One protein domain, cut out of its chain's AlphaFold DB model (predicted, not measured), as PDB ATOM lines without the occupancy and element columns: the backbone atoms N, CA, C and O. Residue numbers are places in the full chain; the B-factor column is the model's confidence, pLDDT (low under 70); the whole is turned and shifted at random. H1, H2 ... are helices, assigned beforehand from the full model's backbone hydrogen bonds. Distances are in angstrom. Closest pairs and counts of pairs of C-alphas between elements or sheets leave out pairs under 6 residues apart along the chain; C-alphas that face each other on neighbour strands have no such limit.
ATOM      1  N   PRO A  43     -32.970 -32.059  17.641       59.53
ATOM      2  CA  PRO A  43     -32.270 -31.135  18.542       59.53
ATOM      3  C   PRO A  43     -32.066 -29.731  17.957       59.53
ATOM      4  O   PRO A  43     -32.123 -28.734  18.670       59.53
ATOM      5  N   GLN A  44     -31.908 -29.641  16.634       57.16
ATOM      6  CA  GLN A  44     -31.680 -28.390  15.905       57.16
ATOM      7  C   GLN A  44     -32.849 -27.404  16.010       57.16
ATOM      8  O   GLN A  44     -32.634 -26.208  16.206       57.16
ATOM      9  N   HIS A  45     -34.091 -27.890  15.931       59.12
ATOM     10  CA  HIS A  45     -35.259 -27.022  16.064       59.12
ATOM     11  C   HIS A  45     -35.414 -26.544  17.508       59.12
ATOM     12  O   HIS A  45     -35.633 -25.360  17.742       59.12
ATOM     13  N   THR A  46     -35.250 -27.440  18.483       64.38
ATOM     14  CA  THR A  46     -35.333 -27.106  19.914       64.38
ATOM     15  C   THR A  46     -34.277 -26.074  20.317       64.38
ATOM     16  O   THR A  46     -34.609 -25.121  21.022       64.38
ATOM     17  N   TYR A  47     -33.053 -26.193  19.793       62.25
ATOM     18  CA  TYR A  47     -31.985 -25.225  20.029       62.25
ATOM     19  C   TYR A  47     -32.319 -23.835  19.485       62.25
ATOM     20  O   TYR A  47     -32.141 -22.836  20.181       62.25
ATOM     21  N   LEU A  48     -32.812 -23.759  18.245       64.75
ATOM     22  CA  LEU A  48     -33.131 -22.483  17.611       64.75
ATOM     23  C   LEU A  48     -34.251 -21.756  18.365       64.75
ATOM     24  O   LEU A  48     -34.139 -20.557  18.606       64.75
ATOM     25  N   TYR A  49     -35.287 -22.484  18.798       67.62
ATOM     26  CA  TYR A  49     -36.349 -21.914  19.631       67.62
ATOM     27  C   TYR A  49     -35.816 -21.456  20.990       67.62
ATOM     28  O   TYR A  49     -36.136 -20.352  21.416       67.62
ATOM     29  N   TYR A  50     -34.961 -22.248  21.641       69.94
ATOM     30  CA  TYR A  50     -34.359 -21.867  22.917       69.94
ATOM     31  C   TYR A  50     -33.485 -20.614  22.809       69.94
ATOM     32  O   TYR A  50     -33.661 -19.672  23.578       69.94
ATOM     33  N   SER A  51     -32.563 -20.587  21.846       67.50
ATOM     34  CA  SER A  51     -31.648 -19.465  21.636       67.50
ATOM     35  C   SER A  51     -32.408 -18.188  21.266       67.50
ATOM     36  O   SER A  51     -32.138 -17.127  21.822       67.50
ATOM     37  N   LEU A  52     -33.427 -18.297  20.407       73.00
ATOM     38  CA  LEU A  52     -34.282 -17.168  20.046       73.00
ATOM     39  C   LEU A  52     -35.069 -16.641  21.251       73.00
ATOM     40  O   LEU A  52     -35.108 -15.434  21.469       73.00
ATOM     41  N   THR A  53     -35.664 -17.520  22.062       75.00
ATOM     42  CA  THR A  53     -36.370 -17.104  23.281       75.00
ATOM     43  C   THR A  53     -35.420 -16.471  24.294       75.00
ATOM     44  O   THR A  53     -35.771 -15.443  24.865       75.00
ATOM     45  N   ASN A  54     -34.210 -17.007  24.477       75.25
ATOM     46  CA  ASN A  54     -33.195 -16.405  25.344       75.25
ATOM     47  C   ASN A  54     -32.743 -15.034  24.840       75.25
ATOM     48  O   ASN A  54     -32.606 -14.114  25.637       75.25
ATOM     49  N   PHE A  55     -32.544 -14.872  23.533       76.50
ATOM     50  CA  PHE A  55     -32.191 -13.586  22.940       76.50
ATOM     51  C   PHE A  55     -33.311 -12.554  23.119       76.50
ATOM     52  O   PHE A  55     -33.056 -11.431  23.545       76.50
ATOM     53  N   LEU A  56     -34.563 -12.945  22.868       75.00
ATOM     54  CA  LEU A  56     -35.726 -12.078  23.068       75.00
ATOM     55  C   LEU A  56     -35.940 -11.731  24.545       75.00
ATOM     56  O   LEU A  56     -36.252 -10.586  24.858       75.00
ATOM     57  N   ALA A  57     -35.737 -12.684  25.455       78.44
ATOM     58  CA  ALA A  57     -35.793 -12.445  26.891       78.44
ATOM     59  C   ALA A  57     -34.662 -11.515  27.346       78.44
ATOM     60  O   ALA A  57     -34.912 -10.597  28.119       78.44
ATOM     61  N   ALA A  58     -33.443 -11.698  26.832       76.75
ATOM     62  CA  ALA A  58     -32.316 -10.817  27.112       76.75
ATOM     63  C   ALA A  58     -32.570  -9.396  26.599       76.75
ATOM     64  O   ALA A  58     -32.330  -8.449  27.338       76.75
ATOM     65  N   LEU A  59     -33.120  -9.232  25.390       76.06
ATOM     66  CA  LEU A  59     -33.550  -7.928  24.876       76.06
ATOM     67  C   LEU A  59     -34.636  -7.316  25.760       76.06
ATOM     68  O   LEU A  59     -34.537  -6.154  26.131       76.06
ATOM     69  N   PHE A  60     -35.650  -8.093  26.136       76.81
ATOM     70  CA  PHE A  60     -36.725  -7.618  27.003       76.81
ATOM     71  C   PHE A  60     -36.196  -7.175  28.370       76.81
ATOM     72  O   PHE A  60     -36.551  -6.100  28.842       76.81
ATOM     73  N   ILE A  61     -35.306  -7.951  28.994       75.19
ATOM     74  CA  ILE A  61     -34.667  -7.609  30.271       75.19
ATOM     75  C   ILE A  61     -33.748  -6.396  30.104       75.19
ATOM     76  O   ILE A  61     -33.793  -5.498  30.934       75.19
ATOM     77  N   ALA A  62     -32.964  -6.315  29.031       70.50
ATOM     78  CA  ALA A  62     -32.106  -5.166  28.757       70.50
ATOM     79  C   ALA A  62     -32.924  -3.881  28.565       70.50
ATOM     80  O   ALA A  62     -32.572  -2.851  29.126       70.50
ATOM     81  N   PHE A  63     -34.050  -3.941  27.850       66.69
ATOM     82  CA  PHE A  63     -34.932  -2.787  27.658       66.69
ATOM     83  C   PHE A  63     -35.768  -2.442  28.894       66.69
ATOM     84  O   PHE A  63     -36.105  -1.281  29.086       66.69
ATOM     85  N   THR A  64     -36.118  -3.416  29.733       71.69
ATOM     86  CA  THR A  64     -36.906  -3.161  30.950       71.69
ATOM     87  C   THR A  64     -36.009  -2.787  32.120       71.69
ATOM     88  O   THR A  64     -36.114  -1.688  32.644       71.69
ATOM     89  N   VAL A  65     -35.077  -3.654  32.513       63.66
ATOM     90  CA  VAL A  65     -34.159  -3.429  33.639       63.66
ATOM     91  C   VAL A  65     -33.109  -2.364  33.310       63.66
ATOM     92  O   VAL A  65     -32.747  -1.591  34.192       63.66
ATOM     93  N   GLY A  66     -32.663  -2.258  32.052       58.25
ATOM     94  CA  GLY A  66     -31.700  -1.232  31.626       58.25
ATOM     95  C   GLY A  66     -32.264   0.193  31.550       58.25
ATOM     96  O   GLY A  66     -31.484   1.147  31.586       58.25
ATOM     97  N   GLU A  67     -33.593   0.343  31.511       59.44
ATOM     98  CA  GLU A  67     -34.296   1.636  31.602       59.44
ATOM     99  C   GLU A  67     -34.911   1.898  32.992       59.44
ATOM    100  O   GLU A  67     -35.262   3.031  33.307       59.44
ATOM    101  N   ILE A  68     -35.008   0.883  33.863       56.81
ATOM    102  CA  ILE A  68     -35.496   1.013  35.256       56.81
ATOM    103  C   ILE A  68     -34.459   1.696  36.189       56.81
ATOM    104  O   ILE A  68     -34.745   1.965  37.358       56.81
ATOM    105  N   GLY A  69     -33.267   2.039  35.685       51.28
ATOM    106  CA  GLY A  69     -32.230   2.777  36.417       51.28
ATOM    107  C   GLY A  69     -32.497   4.286  36.525       51.28
ATOM    108  O   GLY A  69     -33.007   4.913  35.598       51.28
ATOM    109  N   LYS A  70     -32.139   4.903  37.661       47.19
ATOM    110  CA  LYS A  70     -32.241   6.362  37.846       47.19
ATOM    111  C   LYS A  70     -31.265   7.063  36.903       47.19
ATOM    112  O   LYS A  70     -30.059   6.937  37.082       47.19
ATOM    113  N   SER A  71     -31.782   7.873  35.981       49.28
ATOM    114  CA  SER A  71     -30.987   8.771  35.139       49.28
ATOM    115  C   SER A  71     -30.328   9.856  35.997       49.28
ATOM    116  O   SER A  71     -30.837  10.965  36.152       49.28
ATOM    117  N   THR A  72     -29.201   9.512  36.612       51.06
ATOM    118  CA  THR A  72     -28.371  10.402  37.429       51.06
ATOM    119  C   THR A  72     -27.049  10.612  36.684       51.06
ATOM    120  O   THR A  72     -26.588   9.678  36.031       51.06
ATOM    121  N   PRO A  73     -26.383  11.781  36.771       52.34
ATOM    122  CA  PRO A  73     -25.146  12.062  36.023       52.34
ATOM    123  C   PRO A  73     -23.998  11.061  36.255       52.34
ATOM    124  O   PRO A  73     -23.057  11.025  35.470       52.34
ATOM    125  N   SER A  74     -24.079  10.261  37.323       50.19
ATOM    126  CA  SER A  74     -23.090   9.252  37.715       50.19
ATOM    127  C   SER A  74     -23.466   7.809  37.332       50.19
ATOM    128  O   SER A  74     -22.618   6.932  37.450       50.19
ATOM    129  N   GLU A  75     -24.700   7.547  36.880       55.06
ATOM    130  CA  GLU A  75     -25.210   6.209  36.522       55.06
ATOM    131  C   GLU A  75     -26.123   6.335  35.280       55.06
ATOM    132  O   GLU A  75     -27.346   6.439  35.393       55.06
ATOM    133  N   PRO A  76     -25.542   6.460  34.070       55.16
ATOM    134  CA  PRO A  76     -26.327   6.634  32.852       55.16
ATOM    135  C   PRO A  76     -27.134   5.365  32.520       55.16
ATOM    136  O   PRO A  76     -26.667   4.252  32.758       55.16
ATOM    137  N   ASN A  77     -28.331   5.523  31.944       61.91
ATOM    138  CA  ASN A  77     -29.175   4.412  31.474       61.91
ATOM    139  C   ASN A  77     -28.450   3.557  30.416       61.91
ATOM    140  O   ASN A  77     -27.479   4.007  29.801       61.91
ATOM    141  N   PHE A  78     -28.960   2.352  30.143       62.19
ATOM    142  CA  PHE A  78     -28.375   1.409  29.179       62.19
ATOM    143  C   PHE A  78     -28.058   2.047  27.816       62.19
ATOM    144  O   PHE A  78     -26.956   1.871  27.302       62.19
ATOM    145  N   LEU A  79     -28.963   2.861  27.258       61.53
ATOM    146  CA  LEU A  79     -28.733   3.554  25.983       61.53
ATOM    147  C   LEU A  79     -27.642   4.634  26.052       61.53
ATOM    148  O   LEU A  79     -26.916   4.836  25.080       61.53
ATOM    149  N   ALA A  80     -27.491   5.305  27.193       60.41
ATOM    150  CA  ALA A  80     -26.447   6.304  27.398       60.41
ATOM    151  C   ALA A  80     -25.074   5.660  27.671       60.41
ATOM    152  O   ALA A  80     -24.064   6.218  27.256       60.41
ATOM    153  N   GLN A  81     -25.026   4.471  28.286       58.22
ATOM    154  CA  GLN A  81     -23.806   3.652  28.398       58.22
ATOM    155  C   GLN A  81     -23.402   3.019  27.062       58.22
ATOM    156  O   GLN A  81     -22.218   2.939  26.752       58.22
ATOM    157  N   LEU A  82     -24.374   2.597  26.248       63.66
ATOM    158  CA  LEU A  82     -24.117   2.047  24.917       63.66
ATOM    159  C   LEU A  82     -23.603   3.118  23.937       63.66
ATOM    160  O   LEU A  82     -22.879   2.792  23.002       63.66
ATOM    161  N   ALA A  83     -23.964   4.386  24.161       62.88
ATOM    162  CA  ALA A  83     -23.488   5.538  23.393       62.88
ATOM    163  C   ALA A  83     -22.105   6.066  23.835       62.88
ATOM    164  O   ALA A  83     -21.559   6.944  23.167       62.88
ATOM    165  N   GLN A  84     -21.539   5.573  24.943       62.97
ATOM    166  CA  GLN A  84     -20.174   5.907  25.369       62.97
ATOM    167  C   GLN A  84     -19.127   5.108  24.573       62.97
ATOM    168  O   GLN A  84     -19.398   4.006  24.094       62.97
ATOM    169  N   ASP A  85     -17.903   5.639  24.474       61.06
ATOM    170  CA  ASP A  85     -16.747   4.994  23.827       61.06
ATOM    171  C   ASP A  85     -16.188   3.822  24.669       61.06
ATOM    172  O   ASP A  85     -15.048   3.814  25.132       61.06
ATOM    173  N   ASN A  86     -17.006   2.787  24.862       69.44
ATOM    174  CA  ASN A  86     -16.694   1.594  25.657       69.44
ATOM    175  C   ASN A  86     -16.558   0.336  24.780       69.44
ATOM    176  O   ASN A  86     -16.790  -0.790  25.231       69.44
ATOM    177  N   TRP A  87     -16.143   0.523  23.522       74.88
ATOM    178  CA  TRP A  87     -15.944  -0.535  22.527       74.88
ATOM    179  C   TRP A  87     -15.213  -1.788  23.044       74.88
ATOM    180  O   TRP A  87     -15.682  -2.883  22.736       74.88
ATOM    181  N   PRO A  88     -14.139  -1.702  23.859       77.38
ATOM    182  CA  PRO A  88     -13.483  -2.892  24.411       77.38
ATOM    183  C   PRO A  88     -14.405  -3.745  25.296       77.38
ATOM    184  O   PRO A  88     -14.420  -4.968  25.172       77.38
ATOM    185  N   SER A  89     -15.214  -3.113  26.147       76.19
ATOM    186  CA  SER A  89     -16.163  -3.802  27.030       76.19
ATOM    187  C   SER A  89     -17.329  -4.402  26.248       76.19
ATOM    188  O   SER A  89     -17.753  -5.521  26.533       76.19
ATOM    189  N   VAL A  90     -17.813  -3.694  25.223       78.75
ATOM    190  CA  VAL A  90     -18.859  -4.194  24.317       78.75
ATOM    191  C   VAL A  90     -18.353  -5.404  23.533       78.75
ATOM    192  O   VAL A  90     -19.039  -6.421  23.464       78.75
ATOM    193  N   LEU A  91     -17.134  -5.340  22.992       80.81
ATOM    194  CA  LEU A  91     -16.511  -6.456  22.281       80.81
ATOM    195  C   LEU A  91     -16.271  -7.654  23.201       80.81
ATOM    196  O   LEU A  91     -16.514  -8.784  22.785       80.81
ATOM    197  N   PHE A  92     -15.856  -7.429  24.449       81.31
ATOM    198  CA  PHE A  92     -15.710  -8.498  25.433       81.31
ATOM    199  C   PHE A  92     -17.056  -9.153  25.770       81.31
ATOM    200  O   PHE A  92     -17.156 -10.378  25.774       81.31
ATOM    201  N   ALA A  93     -18.113  -8.361  25.973       81.88
ATOM    202  CA  ALA A  93     -19.459  -8.875  26.218       81.88
ATOM    203  C   ALA A  93     -20.012  -9.653  25.011       81.88
ATOM    204  O   ALA A  93     -20.560 -10.742  25.179       81.88
ATOM    205  N   MET A  94     -19.821  -9.143  23.789       80.81
ATOM    206  CA  MET A  94     -20.204  -9.849  22.563       80.81
ATOM    207  C   MET A  94     -19.404 -11.142  22.383       80.81
ATOM    208  O   MET A  94     -19.988 -12.184  22.093       80.81
ATOM    209  N   GLY A  95     -18.088 -11.104  22.608       84.56
ATOM    210  CA  GLY A  95     -17.220 -12.280  22.563       84.56
ATOM    211  C   GLY A  95     -17.646 -13.342  23.576       84.56
ATOM    212  O   GLY A  95     -17.823 -14.504  23.211       84.56
ATOM    213  N   GLY A  96     -17.911 -12.935  24.820       83.69
ATOM    214  CA  GLY A  96     -18.458 -13.801  25.862       83.69
ATOM    215  C   GLY A  96     -19.808 -14.403  25.470       83.69
ATOM    216  O   GLY A  96     -19.999 -15.608  25.601       83.69
ATOM    217  N   GLY A  97     -20.715 -13.604  24.903       80.81
ATOM    218  CA  GLY A  97     -22.013 -14.071  24.411       80.81
ATOM    219  C   GLY A  97     -21.907 -15.109  23.288       80.81
ATOM    220  O   GLY A  97     -22.642 -16.101  23.296       80.81
ATOM    221  N   VAL A  98     -20.969 -14.935  22.353       81.12
ATOM    222  CA  VAL A  98     -20.701 -15.906  21.278       81.12
ATOM    223  C   VAL A  98     -20.152 -17.212  21.850       81.12
ATOM    224  O   VAL A  98     -20.676 -18.279  21.534       81.12
ATOM    225  N   VAL A  99     -19.144 -17.142  22.724       83.38
ATOM    226  CA  VAL A  99     -18.556 -18.328  23.371       83.38
ATOM    227  C   VAL A  99     -19.609 -19.080  24.186       83.38
ATOM    228  O   VAL A  99     -19.713 -20.300  24.081       83.38
ATOM    229  N   LEU A 100     -20.445 -18.362  24.937       81.50
ATOM    230  CA  LEU A 100     -21.515 -18.944  25.748       81.50
ATOM    231  C   LEU A 100     -22.601 -19.592  24.872       81.50
ATOM    232  O   LEU A 100     -23.080 -20.679  25.185       81.50
ATOM    233  N   SER A 101     -22.932 -18.988  23.728       78.12
ATOM    234  CA  SER A 101     -23.852 -19.575  22.744       78.12
ATOM    235  C   SER A 101     -23.290 -20.858  22.127       78.12
ATOM    236  O   SER A 101     -23.999 -21.856  22.025       78.12
ATOM    237  N   LEU A 102     -22.006 -20.876  21.758       78.44
ATOM    238  CA  LEU A 102     -21.344 -22.086  21.259       78.44
ATOM    239  C   LEU A 102     -21.296 -23.185  22.328       78.44
ATOM    240  O   LEU A 102     -21.587 -24.341  22.024       78.44
ATOM    241  N   GLY A 103     -21.006 -22.827  23.582       81.38
ATOM    242  CA  GLY A 103     -21.037 -23.748  24.718       81.38
ATOM    243  C   GLY A 103     -22.425 -24.347  24.960       81.38
ATOM    244  O   GLY A 103     -22.553 -25.557  25.149       81.38
ATOM    245  N   ASN A 104     -23.482 -23.535  24.871       80.00
ATOM    246  CA  ASN A 104     -24.866 -24.001  24.983       80.00
ATOM    247  C   ASN A 104     -25.262 -24.949  23.843       80.00
ATOM    248  O   ASN A 104     -25.973 -25.927  24.084       80.00
ATOM    249  N   LEU A 105     -24.813 -24.682  22.613       77.50
ATOM    250  CA  LEU A 105     -25.033 -25.569  21.469       77.50
ATOM    251  C   LEU A 105     -24.314 -26.905  21.661       77.50
ATOM    252  O   LEU A 105     -24.933 -27.961  21.535       77.50
ATOM    253  N   ALA A 106     -23.028 -26.852  22.007       77.81
ATOM    254  CA  ALA A 106     -22.209 -28.031  22.254       77.81
ATOM    255  C   ALA A 106     -22.792 -28.897  23.381       77.81
ATOM    256  O   ALA A 106     -22.894 -30.110  23.223       77.81
ATOM    257  N   SER A 107     -23.252 -28.276  24.471       74.19
ATOM    258  CA  SER A 107     -23.868 -28.978  25.604       74.19
ATOM    259  C   SER A 107     -25.164 -29.686  25.208       74.19
ATOM    260  O   SER A 107     -25.378 -30.829  25.592       74.19
ATOM    261  N   GLN A 108     -26.011 -29.058  24.387       72.12
ATOM    262  CA  GLN A 108     -27.248 -29.690  23.913       72.12
ATOM    263  C   GLN A 108     -26.986 -30.878  22.985       72.12
ATOM    264  O   GLN A 108     -27.658 -31.900  23.108       72.12
ATOM    265  N   TYR A 109     -25.978 -30.792  22.114       72.06
ATOM    266  CA  TYR A 109     -25.543 -31.953  21.338       72.06
ATOM    267  C   TYR A 109     -24.926 -33.043  22.223       72.06
ATOM    268  O   TYR A 109     -25.195 -34.221  22.014       72.06
ATOM    269  N   ALA A 110     -24.135 -32.686  23.233       77.06
ATOM    270  CA  ALA A 110     -23.566 -33.664  24.155       77.06
ATOM    271  C   ALA A 110     -24.663 -34.408  24.940       77.06
ATOM    272  O   ALA A 110     -24.644 -35.639  25.000       77.06
ATOM    273  N   PHE A 111     -25.683 -33.696  25.432       76.00
ATOM    274  CA  PHE A 111     -26.845 -34.316  26.073       76.00
ATOM    275  C   PHE A 111     -27.583 -35.287  25.146       76.00
ATOM    276  O   PHE A 111     -27.971 -36.360  25.605       76.00
ATOM    277  N   ALA A 112     -27.693 -34.956  23.858       72.81
ATOM    278  CA  ALA A 112     -28.284 -35.819  22.841       72.81
ATOM    279  C   ALA A 112     -27.482 -37.106  22.584       72.81
ATOM    280  O   ALA A 112     -28.048 -38.194  22.481       72.81
ATOM    281  N   PHE A 113     -26.153 -37.008  22.495       74.12
ATOM    282  CA  PHE A 113     -25.303 -38.140  22.110       74.12
ATOM    283  C   PHE A 113     -24.921 -39.069  23.267       74.12
ATOM    284  O   PHE A 113     -24.879 -40.284  23.084       74.12
ATOM    285  N   VAL A 114     -24.601 -38.518  24.440       77.44
ATOM    286  CA  VAL A 114     -24.041 -39.274  25.579       77.44
ATOM    287  C   VAL A 114     -24.879 -39.164  26.856       77.44
ATOM    288  O   VAL A 114     -24.608 -39.861  27.834       77.44
ATOM    289  N   GLY A 115     -25.940 -38.354  26.852       78.25
ATOM    290  CA  GLY A 115     -26.836 -38.201  27.995       78.25
ATOM    291  C   GLY A 115     -26.270 -37.318  29.113       78.25
ATOM    292  O   GLY A 115     -25.109 -36.899  29.107       78.25
ATOM    293  N   LEU A 116     -27.126 -37.021  30.097       78.19
ATOM    294  CA  LEU A 116     -26.828 -36.071  31.176       78.19
ATOM    295  C   LEU A 116     -25.697 -36.519  32.098       78.19
ATOM    296  O   LEU A 116     -24.789 -35.741  32.376       78.19
ATOM    297  N   SER A 117     -25.720 -37.782  32.525       82.62
ATOM    298  CA  SER A 117     -24.761 -38.315  33.497       82.62
ATOM    299  C   SER A 117     -23.317 -38.301  32.996       82.62
ATOM    300  O   SER A 117     -22.400 -38.143  33.794       82.62
ATOM    301  N   ILE A 118     -23.099 -38.457  31.688       81.62
ATOM    302  CA  ILE A 118     -21.758 -38.457  31.090       81.62
ATOM    303  C   ILE A 118     -21.325 -37.027  30.754       81.62
ATOM    304  O   ILE A 118     -20.195 -36.639  31.048       81.62
ATOM    305  N   THR A 119     -22.228 -36.225  30.182       82.69
ATOM    306  CA  THR A 119     -21.915 -34.851  29.764       82.69
ATOM    307  C   THR A 119     -21.489 -33.975  30.940       82.69
ATOM    308  O   THR A 119     -20.486 -33.268  30.838       82.69
ATOM    309  N   GLU A 120     -22.206 -34.031  32.068       81.69
ATOM    310  CA  GLU A 120     -21.864 -33.206  33.232       81.69
ATOM    311  C   GLU A 120     -20.522 -33.604  33.849       81.69
ATOM    312  O   GLU A 120     -19.701 -32.736  34.138       81.69
ATOM    313  N   VAL A 121     -20.253 -34.906  33.985       85.56
ATOM    314  CA  VAL A 121     -19.003 -35.401  34.583       85.56
ATOM    315  C   VAL A 121     -17.793 -35.011  33.733       85.56
ATOM    316  O   VAL A 121     -16.787 -34.544  34.272       85.56
ATOM    317  N   ILE A 122     -17.883 -35.145  32.407       86.44
ATOM    318  CA  ILE A 122     -16.795 -34.755  31.500       86.44
ATOM    319  C   ILE A 122     -16.588 -33.237  31.530       86.44
ATOM    320  O   ILE A 122     -15.455 -32.779  31.665       86.44
ATOM    321  N   THR A 123     -17.666 -32.452  31.463       82.38
ATOM    322  CA  THR A 123     -17.581 -30.982  31.471       82.38
ATOM    323  C   THR A 123     -16.985 -30.464  32.779       82.38
ATOM    324  O   THR A 123     -16.096 -29.609  32.758       82.38
ATOM    325  N   ALA A 124     -17.406 -31.019  33.919       82.75
ATOM    326  CA  ALA A 124     -16.835 -30.698  35.223       82.75
ATOM    327  C   ALA A 124     -15.343 -31.057  35.283       82.75
ATOM    328  O   ALA A 124     -14.535 -30.242  35.724       82.75
ATOM    329  N   SER A 125     -14.959 -32.226  34.765       84.88
ATOM    330  CA  SER A 125     -13.558 -32.669  34.733       84.88
ATOM    331  C   SER A 125     -12.678 -31.735  33.897       84.88
ATOM    332  O   SER A 125     -11.611 -31.329  34.349       84.88
ATOM    333  N   ILE A 126     -13.137 -31.339  32.705       85.88
ATOM    334  CA  ILE A 126     -12.418 -30.395  31.834       85.88
ATOM    335  C   ILE A 126     -12.293 -29.025  32.509       85.88
ATOM    336  O   ILE A 126     -11.212 -28.441  32.507       85.88
ATOM    337  N   THR A 127     -13.373 -28.529  33.119       84.31
ATOM    338  CA  THR A 127     -13.378 -27.229  33.810       84.31
ATOM    339  C   THR A 127     -12.375 -27.209  34.954       84.31
ATOM    340  O   THR A 127     -11.651 -26.230  35.113       84.31
ATOM    341  N   VAL A 128     -12.285 -28.299  35.721       85.50
ATOM    342  CA  VAL A 128     -11.287 -28.435  36.786       85.50
ATOM    343  C   VAL A 128      -9.875 -28.410  36.205       85.50
ATOM    344  O   VAL A 128      -9.054 -27.647  36.691       85.50
ATOM    345  N   VAL A 129      -9.591 -29.184  35.152       86.31
ATOM    346  CA  VAL A 129      -8.250 -29.248  34.537       86.31
ATOM    347  C   VAL A 129      -7.810 -27.905  33.950       86.31
ATOM    348  O   VAL A 129      -6.640 -27.549  34.054       86.31
ATOM    349  N   ILE A 130      -8.731 -27.154  33.345       84.94
ATOM    350  CA  ILE A 130      -8.441 -25.815  32.824       84.94
ATOM    351  C   ILE A 130      -8.293 -24.814  33.973       84.94
ATOM    352  O   ILE A 130      -7.385 -24.000  33.944       84.94
ATOM    353  N   GLY A 131      -9.155 -24.870  34.990       74.25
ATOM    354  CA  GLY A 131      -9.169 -23.897  36.085       74.25
ATOM    355  C   GLY A 131      -7.998 -24.005  37.066       74.25
ATOM    356  O   GLY A 131      -7.764 -23.066  37.822       74.25
ATOM    357  N   ILE A 132      -7.273 -25.128  37.078       77.38
ATOM    358  CA  ILE A 132      -6.048 -25.288  37.880       77.38
ATOM    359  C   ILE A 132      -4.782 -24.771  37.180       77.38
ATOM    360  O   ILE A 132      -3.729 -24.754  37.818       77.38
ATOM    361  N   ASN A 133      -4.858 -24.426  35.891       48.44
ATOM    362  CA  ASN A 133      -3.719 -24.062  35.042       48.44
ATOM    363  C   ASN A 133      -3.771 -22.571  34.698       48.44
ATOM    364  O   ASN A 133      -2.748 -21.885  34.903       48.44
TER     365      ASN A 133
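Overview. This is residues 43 to 133 of the 133 residues of an uncharacterized protein of Arachis hypogaea (UniProt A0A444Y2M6). An open, loose frame of helices: the long helix H3 and helix H1 run opposite ways, meeting where H1 begins and toward the far end of H3, and spreading apart toward the other end, where a long loop and the short H2 bridge them. H4 folds back from the end of H3 as the second arm of a V, and residues 124 to 133 stick out. The printed part has 91 residues with four named helices, in the order H1, H2, H3, H4, and no named strand; the class is all helix. It is loose, with a radius of gyration of the C-alphas of 17.8 A, and flat, spanning 52 by 37 by 19 A.

Arrangement. H3, residues 87 to 114, touches H1, residues 43 to 65, through residues 101 to 112 of H3 and 43 to 51 of H1 alone. Their closest C-alphas, those of Tyr 47 and Leu 105, are 7.1 A apart. The two run opposite ways at a shallow tilt of 33 degrees, only just short of steep. H4, residues 116 to 131, forms a helical hairpin with H3, opposite ways at a steep tilt of 39 degrees. They only just touch, with 3 pairs of C-alphas within 8 A; the closest are those of Ala 110 and Thr 119, 6.0 A apart. H2, residues 78 to 82, is close to H1 but not clearly touching, the closest C-alphas being those of Ala 62 and Phe 78 at 7.6 A. H2 and H3 are only just apart, at 8.2 A, and H4 is apart from H1 and H2. Every O i to N i+4 pair is within hydrogen-bond range in H1, H2 and H3; in H4, 11 of 12 are.

Along the chain. H3 is 39.7 A long, from C-alpha 87 at (-15.944, -0.535, 22.527). H1 is 31.6 A long, from C-alpha 43 at (-32.270, -31.135, 18.542). H4 is 22.0 A long and ends at C-alpha 131 at (-9.169, -23.897, 36.085); H2 is 6.1 A long.

Size, cuts and confidence. The C-alphas of Pro 73 and Val 114, the two farthest apart, are 52.4 A apart. The printed part has no cut; the link from H1 to H2 is long, the other two tight. Mean pLDDT of the printed part is 71.9; residues 43 to 51, 63, 65 to 86 and 133 are under 70.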